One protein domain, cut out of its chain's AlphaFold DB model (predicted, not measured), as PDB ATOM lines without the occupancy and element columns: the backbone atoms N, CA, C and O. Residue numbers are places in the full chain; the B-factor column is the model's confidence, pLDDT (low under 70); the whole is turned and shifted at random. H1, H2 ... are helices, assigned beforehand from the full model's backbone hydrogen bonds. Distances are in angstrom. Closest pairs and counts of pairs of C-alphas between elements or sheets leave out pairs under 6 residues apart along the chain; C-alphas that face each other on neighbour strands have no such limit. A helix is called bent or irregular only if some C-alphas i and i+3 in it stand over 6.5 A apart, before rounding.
ATOM      1  N   ARG A  12      35.803  29.728   2.861       75.56
ATOM      2  CA  ARG A  12      34.619  29.653   1.985       75.56
ATOM      3  C   ARG A  12      34.837  30.272   0.603       75.56
ATOM      4  O   ARG A  12      34.362  29.710  -0.377       75.56
ATOM      5  N   TRP A  13      35.560  31.387   0.514       76.75
ATOM      6  CA  TRP A  13      35.862  32.040  -0.764       76.75
ATOM      7  C   TRP A  13      36.847  31.222  -1.594       76.75
ATOM      8  O   TRP A  13      36.674  31.119  -2.804       76.75
ATOM      9  N   LEU A  14      37.818  30.571  -0.945       76.94
ATOM     10  CA  LEU A  14      38.713  29.621  -1.611       76.94
ATOM     11  C   LEU A  14      37.933  28.433  -2.184       76.94
ATOM     12  O   LEU A  14      38.126  28.088  -3.344       76.94
ATOM     13  N   GLY A  15      37.009  27.853  -1.411       80.75
ATOM     14  CA  GLY A  15      36.148  26.768  -1.896       80.75
ATOM     15  C   GLY A  15      35.295  27.175  -3.103       80.75
ATOM     16  O   GLY A  15      35.219  26.435  -4.080       80.75
ATOM     17  N   LEU A  16      34.712  28.378  -3.068       86.38
ATOM     18  CA  LEU A  16      33.940  28.945  -4.180       86.38
ATOM     19  C   LEU A  16      34.799  29.160  -5.434       86.38
ATOM     20  O   LEU A  16      34.372  28.822  -6.536       86.38
ATOM     21  N   LEU A  17      36.021  29.671  -5.262       81.56
ATOM     22  CA  LEU A  17      36.972  29.880  -6.353       81.56
ATOM     23  C   LEU A  17      37.390  28.550  -6.994       81.56
ATOM     24  O   LEU A  17      37.399  28.438  -8.218       81.56
ATOM     25  N   VAL A  18      37.687  27.531  -6.180       84.00
ATOM     26  CA  VAL A  18      38.032  26.185  -6.665       84.00
ATOM     27  C   VAL A  18      36.862  25.571  -7.425       84.00
ATOM     28  O   VAL A  18      37.056  25.058  -8.523       84.00
ATOM     29  N   LEU A  19      35.645  25.657  -6.882       89.19
ATOM     30  CA  LEU A  19      34.452  25.132  -7.545       89.19
ATOM     31  C   LEU A  19      34.225  25.806  -8.904       89.19
ATOM     32  O   LEU A  19      34.018  25.119  -9.902       89.19
ATOM     33  N   LEU A  20      34.305  27.138  -8.950       90.00
ATOM     34  CA  LEU A  20      34.167  27.905 -10.187       90.00
ATOM     35  C   LEU A  20      35.247  27.525 -11.206       90.00
ATOM     36  O   LEU A  20      34.947  27.345 -12.384       90.00
ATOM     37  N   TYR A  21      36.489  27.358 -10.748       80.06
ATOM     38  CA  TYR A  21      37.605  26.949 -11.592       80.06
ATOM     39  C   TYR A  21      37.374  25.563 -12.208       80.06
ATOM     40  O   TYR A  21      37.512  25.406 -13.418       80.06
ATOM     41  N   VAL A  22      36.944  24.579 -11.411       85.25
ATOM     42  CA  VAL A  22      36.598  23.231 -11.899       85.25
ATOM     43  C   VAL A  22      35.471  23.292 -12.932       85.25
ATOM     44  O   VAL A  22      35.543  22.613 -13.957       85.25
ATOM     45  N   LEU A  23      34.460  24.133 -12.703       87.06
ATOM     46  CA  LEU A  23      33.326  24.292 -13.613       87.06
ATOM     47  C   LEU A  23      33.750  24.890 -14.963       87.06
ATOM     48  O   LEU A  23      33.375  24.368 -16.015       87.06
ATOM     49  N   LEU A  24      34.576  25.944 -14.943       80.94
ATOM     50  CA  LEU A  24      35.151  26.526 -16.161       80.94
ATOM     51  C   LEU A  24      36.040  25.524 -16.903       80.94
ATOM     52  O   LEU A  24      36.044  25.508 -18.133       80.94
ATOM     53  N   LEU A  25      36.778  24.686 -16.176       76.25
ATOM     54  CA  LEU A  25      37.645  23.666 -16.763       76.25
ATOM     55  C   LEU A  25      36.829  22.587 -17.462       76.25
ATOM     56  O   LEU A  25      37.108  22.280 -18.618       76.25
ATOM     57  N   GLY A  26      35.757  22.109 -16.829       78.25
ATOM     58  CA  GLY A  26      34.789  21.217 -17.467       78.25
ATOM     59  C   GLY A  26      34.194  21.821 -18.740       78.25
ATOM     60  O   GLY A  26      34.219  21.180 -19.788       78.25
ATOM     61  N   TYR A  27      33.738  23.078 -18.686       76.81
ATOM     62  CA  TYR A  27      33.224  23.798 -19.857       76.81
ATOM     63  C   TYR A  27      34.273  23.907 -20.977       76.81
ATOM     64  O   TYR A  27      33.992  23.604 -22.136       76.81
ATOM     65  N   SER A  28      35.506  24.295 -20.642       72.12
ATOM     66  CA  SER A  28      36.597  24.462 -21.608       72.12
ATOM     67  C   SER A  28      36.995  23.142 -22.279       72.12
ATOM     68  O   SER A  28      37.200  23.119 -23.493       72.12
ATOM     69  N   VAL A  29      37.046  22.038 -21.525       73.19
ATOM     70  CA  VAL A  29      37.307  20.693 -22.067       73.19
ATOM     71  C   VAL A  29      36.168  20.248 -22.983       73.19
ATOM     72  O   VAL A  29      36.426  19.836 -24.109       73.19
ATOM     73  N   LEU A  30      34.923  20.332 -22.507       75.75
ATOM     74  CA  LEU A  30      33.763  19.734 -23.175       75.75
ATOM     75  C   LEU A  30      33.298  20.523 -24.403       75.75
ATOM     76  O   LEU A  30      32.782  19.930 -25.344       75.75
ATOM     77  N   ILE A  31      33.448  21.850 -24.390       74.94
ATOM     78  CA  ILE A  31      32.886  22.727 -25.427       74.94
ATOM     79  C   ILE A  31      33.991  23.310 -26.304       74.94
ATOM     80  O   ILE A  31      33.936  23.189 -27.525       74.94
ATOM     81  N   ILE A  32      35.026  23.900 -25.703       72.25
ATOM     82  CA  ILE A  32      36.078  24.609 -26.452       72.25
ATOM     83  C   ILE A  32      37.131  23.636 -27.012       72.25
ATOM     84  O   ILE A  32      37.835  23.979 -27.959       72.25
ATOM     85  N   HIS A  33      37.242  22.420 -26.458       68.38
ATOM     86  CA  HIS A  33      38.261  21.418 -26.813       68.38
ATOM     87  C   HIS A  33      39.712  21.927 -26.677       68.38
ATOM     88  O   HIS A  33      40.649  21.295 -27.162       68.38
ATOM     89  N   GLN A  34      39.928  23.054 -25.989       69.06
ATOM     90  CA  GLN A  34      41.251  23.622 -25.717       69.06
ATOM     91  C   GLN A  34      41.414  23.954 -24.228       69.06
ATOM     92  O   GLN A  34      41.459  25.122 -23.840       69.06
ATOM     93  N   PRO A  35      41.536  22.930 -23.368       71.81
ATOM     94  CA  PRO A  35      41.659  23.129 -21.924       71.81
ATOM     95  C   PRO A  35      43.021  23.675 -21.493       71.81
ATOM     96  O   PRO A  35      43.182  24.133 -20.362       71.81
ATOM     97  N   LEU A  36      44.012  23.631 -22.388       76.56
ATOM     98  CA  LEU A  36      45.406  23.895 -22.057       76.56
ATOM     99  C   LEU A  36      45.614  25.313 -21.510       76.56
ATOM    100  O   LEU A  36      46.326  25.483 -20.527       76.56
ATOM    101  N   ILE A  37      44.947  26.315 -22.092       77.88
ATOM    102  CA  ILE A  37      45.066  27.716 -21.658       77.88
ATOM    103  C   ILE A  37      44.580  27.879 -20.217       77.88
ATOM    104  O   ILE A  37      45.272  28.471 -19.392       77.88
ATOM    105  N   LEU A  38      43.413  27.325 -19.890       77.06
ATOM    106  CA  LEU A  38      42.841  27.473 -18.557       77.06
ATOM    107  C   LEU A  38      43.667  26.724 -17.504       77.06
ATOM    108  O   LEU A  38      43.901  27.269 -16.428       77.06
ATOM    109  N   ILE A  39      44.172  25.533 -17.845       78.75
ATOM    110  CA  ILE A  39      45.098  24.764 -16.999       78.75
ATOM    111  C   ILE A  39      46.363  25.574 -16.708       78.75
ATOM    112  O   ILE A  39      46.770  25.659 -15.550       78.75
ATOM    113  N   TRP A  40      46.960  26.203 -17.725       81.94
ATOM    114  CA  TRP A  40      48.136  27.059 -17.555       81.94
ATOM    115  C   TRP A  40      47.866  28.227 -16.604       81.94
ATOM    116  O   TRP A  40      48.653  28.455 -15.685       81.94
ATOM    117  N   PHE A  41      46.742  28.928 -16.772       80.12
ATOM    118  CA  PHE A  41      46.364  30.018 -15.869       80.12
ATOM    119  C   PHE A  41      46.139  29.529 -14.439       80.12
ATOM    120  O   PHE A  41      46.663  30.133 -13.506       80.12
ATOM    121  N   GLY A  42      45.419  28.424 -14.233       84.19
ATOM    122  CA  GLY A  42      45.235  27.895 -12.882       84.19
ATOM    123  C   GLY A  42      46.535  27.422 -12.249       84.19
ATOM    124  O   GLY A  42      46.768  27.695 -11.075       84.19
ATOM    125  N   MET A  43      47.424  26.789 -13.016       84.31
ATOM    126  CA  MET A  43      48.743  26.383 -12.528       84.31
ATOM    127  C   MET A  43      49.591  27.594 -12.124       84.31
ATOM    128  O   MET A  43      50.237  27.561 -11.075       84.31
ATOM    129  N   LEU A  44      49.535  28.685 -12.894       89.31
ATOM    130  CA  LEU A  44      50.166  29.957 -12.538       89.31
ATOM    131  C   LEU A  44      49.605  30.514 -11.220       89.31
ATOM    132  O   LEU A  44      50.380  30.839 -10.319       89.31
ATOM    133  N   PHE A  45      48.278  30.571 -11.069       87.50
ATOM    134  CA  PHE A  45      47.634  31.065  -9.844       87.50
ATOM    135  C   PHE A  45      47.969  30.213  -8.617       87.50
ATOM    136  O   PHE A  45      48.289  30.761  -7.562       87.50
ATOM    137  N   VAL A  46      47.942  28.884  -8.747       87.44
ATOM    138  CA  VAL A  46      48.316  27.960  -7.666       87.44
ATOM    139  C   VAL A  46      49.780  28.148  -7.282       87.44
ATOM    140  O   VAL A  46      50.091  28.246  -6.097       87.44
ATOM    141  N   SER A  47      50.677  28.259  -8.262       87.81
ATOM    142  CA  SER A  47      52.108  28.452  -8.005       87.81
ATOM    143  C   SER A  47      52.377  29.774  -7.287       87.81
ATOM    144  O   SER A  47      53.123  29.807  -6.311       87.81
ATOM    145  N   LEU A  48      51.718  30.855  -7.716       92.88
ATOM    146  CA  LEU A  48      51.824  32.166  -7.079       92.88
ATOM    147  C   LEU A  48      51.276  32.149  -5.643       92.88
ATOM    148  O   LEU A  48      51.896  32.709  -4.742       92.88
ATOM    149  N   TYR A  49      50.152  31.463  -5.412       87.00
ATOM    150  CA  TYR A  49      49.589  31.278  -4.074       87.00
ATOM    151  C   TYR A  49      50.535  30.504  -3.150       87.00
ATOM    152  O   TYR A  49      50.738  30.900  -2.001       87.00
ATOM    153  N   LEU A  50      51.138  29.419  -3.643       89.50
ATOM    154  CA  LEU A  50      52.107  28.636  -2.877       89.50
ATOM    155  C   LEU A  50      53.361  29.452  -2.562       89.50
ATOM    156  O   LEU A  50      53.833  29.405  -1.429       89.50
ATOM    157  N   LEU A  51      53.861  30.239  -3.518       92.94
ATOM    158  CA  LEU A  51      55.002  31.130  -3.307       92.94
ATOM    159  C   LEU A  51      54.694  32.187  -2.241       92.94
ATOM    160  O   LEU A  51      55.475  32.367  -1.309       92.94
ATOM    161  N   TRP A  52      53.532  32.834  -2.329       89.00
ATOM    162  CA  TRP A  52      53.059  33.765  -1.303       89.00
ATOM    163  C   TRP A  52      52.989  33.093   0.071       89.00
ATOM    164  O   TRP A  52      53.505  33.615   1.057       89.00
ATOM    165  N   ARG A  53      52.389  31.900   0.145       85.88
ATOM    166  CA  ARG A  53      52.256  31.159   1.403       85.88
ATOM    167  C   ARG A  53      53.611  30.756   1.980       85.88
ATOM    168  O   ARG A  53      53.770  30.771   3.198       85.88
ATOM    169  N   PHE A  54      54.561  30.414   1.119       90.00
ATOM    170  CA  PHE A  54      55.928  30.098   1.501       90.00
ATOM    171  C   PHE A  54      56.643  31.320   2.087       90.00
ATOM    172  O   PHE A  54      57.201  31.217   3.175       90.00
ATOM    173  N   LEU A  55      56.559  32.483   1.434       93.06
ATOM    174  CA  LEU A  55      57.140  33.730   1.947       93.06
ATOM    175  C   LEU A  55      56.578  34.094   3.324       93.06
ATOM    176  O   LEU A  55      57.345  34.320   4.254       93.06
ATOM    177  N   VAL A  56      55.255  34.031   3.490       89.31
ATOM    178  CA  VAL A  56      54.600  34.277   4.788       89.31
ATOM    179  C   VAL A  56      55.092  33.300   5.866       89.31
ATOM    180  O   VAL A  56      55.270  33.683   7.021       89.31
ATOM    181  N   ALA A  57      55.326  32.032   5.518       89.31
ATOM    182  CA  ALA A  57      55.868  31.056   6.463       89.31
ATOM    183  C   ALA A  57      57.321  31.376   6.854       89.31
ATOM    184  O   ALA A  57      57.676  31.267   8.028       89.31
ATOM    185  N   VAL A  58      58.147  31.803   5.896       92.50
ATOM    186  CA  VAL A  58      59.530  32.233   6.148       92.50
ATOM    187  C   VAL A  58      59.565  33.470   7.048       92.50
ATOM    188  O   VAL A  58      60.330  33.497   8.011       92.50
ATOM    189  N   GLU A  59      58.704  34.457   6.805       90.12
ATOM    190  CA  GLU A  59      58.575  35.648   7.655       90.12
ATOM    191  C   GLU A  59      58.175  35.289   9.091       90.12
ATOM    192  O   GLU A  59      58.738  35.824  10.045       90.12
ATOM    193  N   ALA A  60      57.258  34.334   9.266       89.31
ATOM    194  CA  ALA A  60      56.870  33.859  10.592       89.31
ATOM    195  C   ALA A  60      58.043  33.203  11.344       89.31
ATOM    196  O   ALA A  60      58.198  33.407  12.550       89.31
ATOM    197  N   ILE A  61      58.894  32.446  10.641       87.25
ATOM    198  CA  ILE A  61      60.108  31.846  11.214       87.25
ATOM    199  C   ILE A  61      61.115  32.935  11.598       87.25
ATOM    200  O   ILE A  61      61.651  32.901  12.706       87.25
ATOM    201  N   ALA A  62      61.333  33.922  10.727       91.94
ATOM    202  CA  ALA A  62      62.205  35.058  11.015       91.94
ATOM    203  C   ALA A  62      61.725  35.842  12.247       91.94
ATOM    204  O   ALA A  62      62.519  36.130  13.140       91.94
ATOM    205  N   GLY A  63      60.418  36.096  12.363       89.94
ATOM    206  CA  GLY A  63      59.830  36.731  13.547       89.94
ATOM    207  C   GLY A  63      60.020  35.910  14.828       89.94
ATOM    208  O   GLY A  63      60.304  36.466  15.890       89.94
ATOM    209  N   ALA A  64      59.921  34.580  14.746       89.50
ATOM    210  CA  ALA A  64      60.175  33.703  15.887       89.50
ATOM    211  C   ALA A  64      61.650  33.717  16.325       89.50
ATOM    212  O   ALA A  64      61.925  33.758  17.524       89.50
ATOM    213  N   LEU A  65      62.585  33.716  15.368       91.00
ATOM    214  CA  LEU A  65      64.025  33.835  15.618       91.00
ATOM    215  C   LEU A  65      64.374  35.171  16.276       91.00
ATOM    216  O   LEU A  65      65.095  35.181  17.274       91.00
ATOM    217  N   GLN A  66      63.804  36.271  15.780       88.19
ATOM    218  CA  GLN A  66      64.000  37.606  16.348       88.19
ATOM    219  C   GLN A  66      63.567  37.651  17.820       88.19
ATOM    220  O   GLN A  66      64.307  38.123  18.675       88.19
ATOM    221  N   ARG A  67      62.411  37.056  18.147       85.38
ATOM    222  CA  ARG A  67      61.917  36.977  19.531       85.38
ATOM    223  C   ARG A  67      62.858  36.200  20.455       85.38
ATOM    224  O   ARG A  67      62.978  36.544  21.628       85.38
ATOM    225  N   ILE A  68      63.493  35.140  19.954       87.62
ATOM    226  CA  ILE A  68      64.463  34.357  20.732       87.62
ATOM    227  C   ILE A  68      65.733  35.182  20.975       87.62
ATOM    228  O   ILE A  68      66.243  35.179  22.093       87.62
ATOM    229  N   ALA A  69      66.217  35.910  19.967       89.31
ATOM    230  CA  ALA A  69      67.357  36.810  20.122       89.31
ATOM    231  C   ALA A  69      67.072  37.900  21.171       89.31
ATOM    232  O   ALA A  69      67.819  38.013  22.141       89.31
ATOM    233  N   ASP A  70      65.928  38.584  21.067       90.56
ATOM    234  CA  ASP A  70      65.504  39.615  22.025       90.56
ATOM    235  C   ASP A  70      65.373  39.072  23.458       90.56
ATOM    236  O   ASP A  70      65.632  39.788  24.425       90.56
ATOM    237  N   SER A  71      64.955  37.809  23.621       86.88
ATOM    238  CA  SER A  71      64.876  37.178  24.945       86.88
ATOM    239  C   SER A  71      66.249  36.909  25.560       86.88
ATOM    240  O   SER A  71      66.378  36.997  26.775       86.88
ATOM    241  N   ARG A  72      67.271  36.642  24.737       82.81
ATOM    242  CA  ARG A  72      68.644  36.410  25.203       82.81
ATOM    243  C   ARG A  72      69.406  37.688  25.524       82.81
ATOM    244  O   ARG A  72      70.281  37.645  26.369       82.81
ATOM    245  N   GLU A  73      69.103  38.802  24.862       81.69
ATOM    246  CA  GLU A  73      69.740  40.094  25.170       81.69
ATOM    247  C   GLU A  73      69.256  40.708  26.495       81.69
ATOM    248  O   GLU A  73      69.873  41.640  27.006       81.69
ATOM    249  N   ARG A  74      68.134  40.220  27.037       76.06
ATOM    250  CA  ARG A  74      67.540  40.700  28.295       76.06
ATOM    251  C   ARG A  74      67.945  39.883  29.527       76.06
ATOM    252  O   ARG A  74      67.589  40.296  30.630       76.06
TER     253      ARG A  74
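Overview. This is residues 12 to 74 of the 75 residues of an uncharacterized protein of Halobacterium sp. DL1 (UniProt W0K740). One very long helix, H2, makes the length of this model, and a shorter helix, H1, folds back beside its first part to form a lopsided helical hairpin. The two helices meet only near the turn and spread apart as a narrow V, with residues 43 to 74 sticking out as a long arm. The printed part has 63 residues with two named helices, H1 then H2, and no named strand; the class is all helix. It is extended, with a radius of gyration of the C-alphas of 19.7 A and spans of 66 by 23 by 7 A.

Along the chain. H2, residues 36 to 73, measures 55.5 A from C-alpha 36 at (45.406, 23.895, -22.057) to C-alpha 73 at (69.740, 40.094, 25.170). H1, residues 12 to 32, measures 28.9 A and begins with C-alpha 12 at (34.619, 29.653, 1.985). H1 is neither bent nor irregular, but only just: C-alphas 29 and 32 are 6.0 A apart.

Arrangement. H2 touches H1 with residues 38 to 42 alone, and H1 touches H2 with residues 21 to 28 alone. Their closest C-alphas, those of Leu 38 and Leu 25, are 6.7 A apart. They form a helical hairpin at a shallow tilt of 24 degrees, opposite ways. In H1 and H2 every O i to N i+4 pair is within hydrogen-bond range.

Size, cuts and confidence. The two C-alphas farthest apart, those of Ile 31 and Arg 74, are 66.4 A apart. The link from H1 to H2 is tight, and the printed part has no cut. Residues 12 to 17 of H1 stand free. Residues 33 to 34 have pLDDT under 70; the mean of the printed part is 83.6.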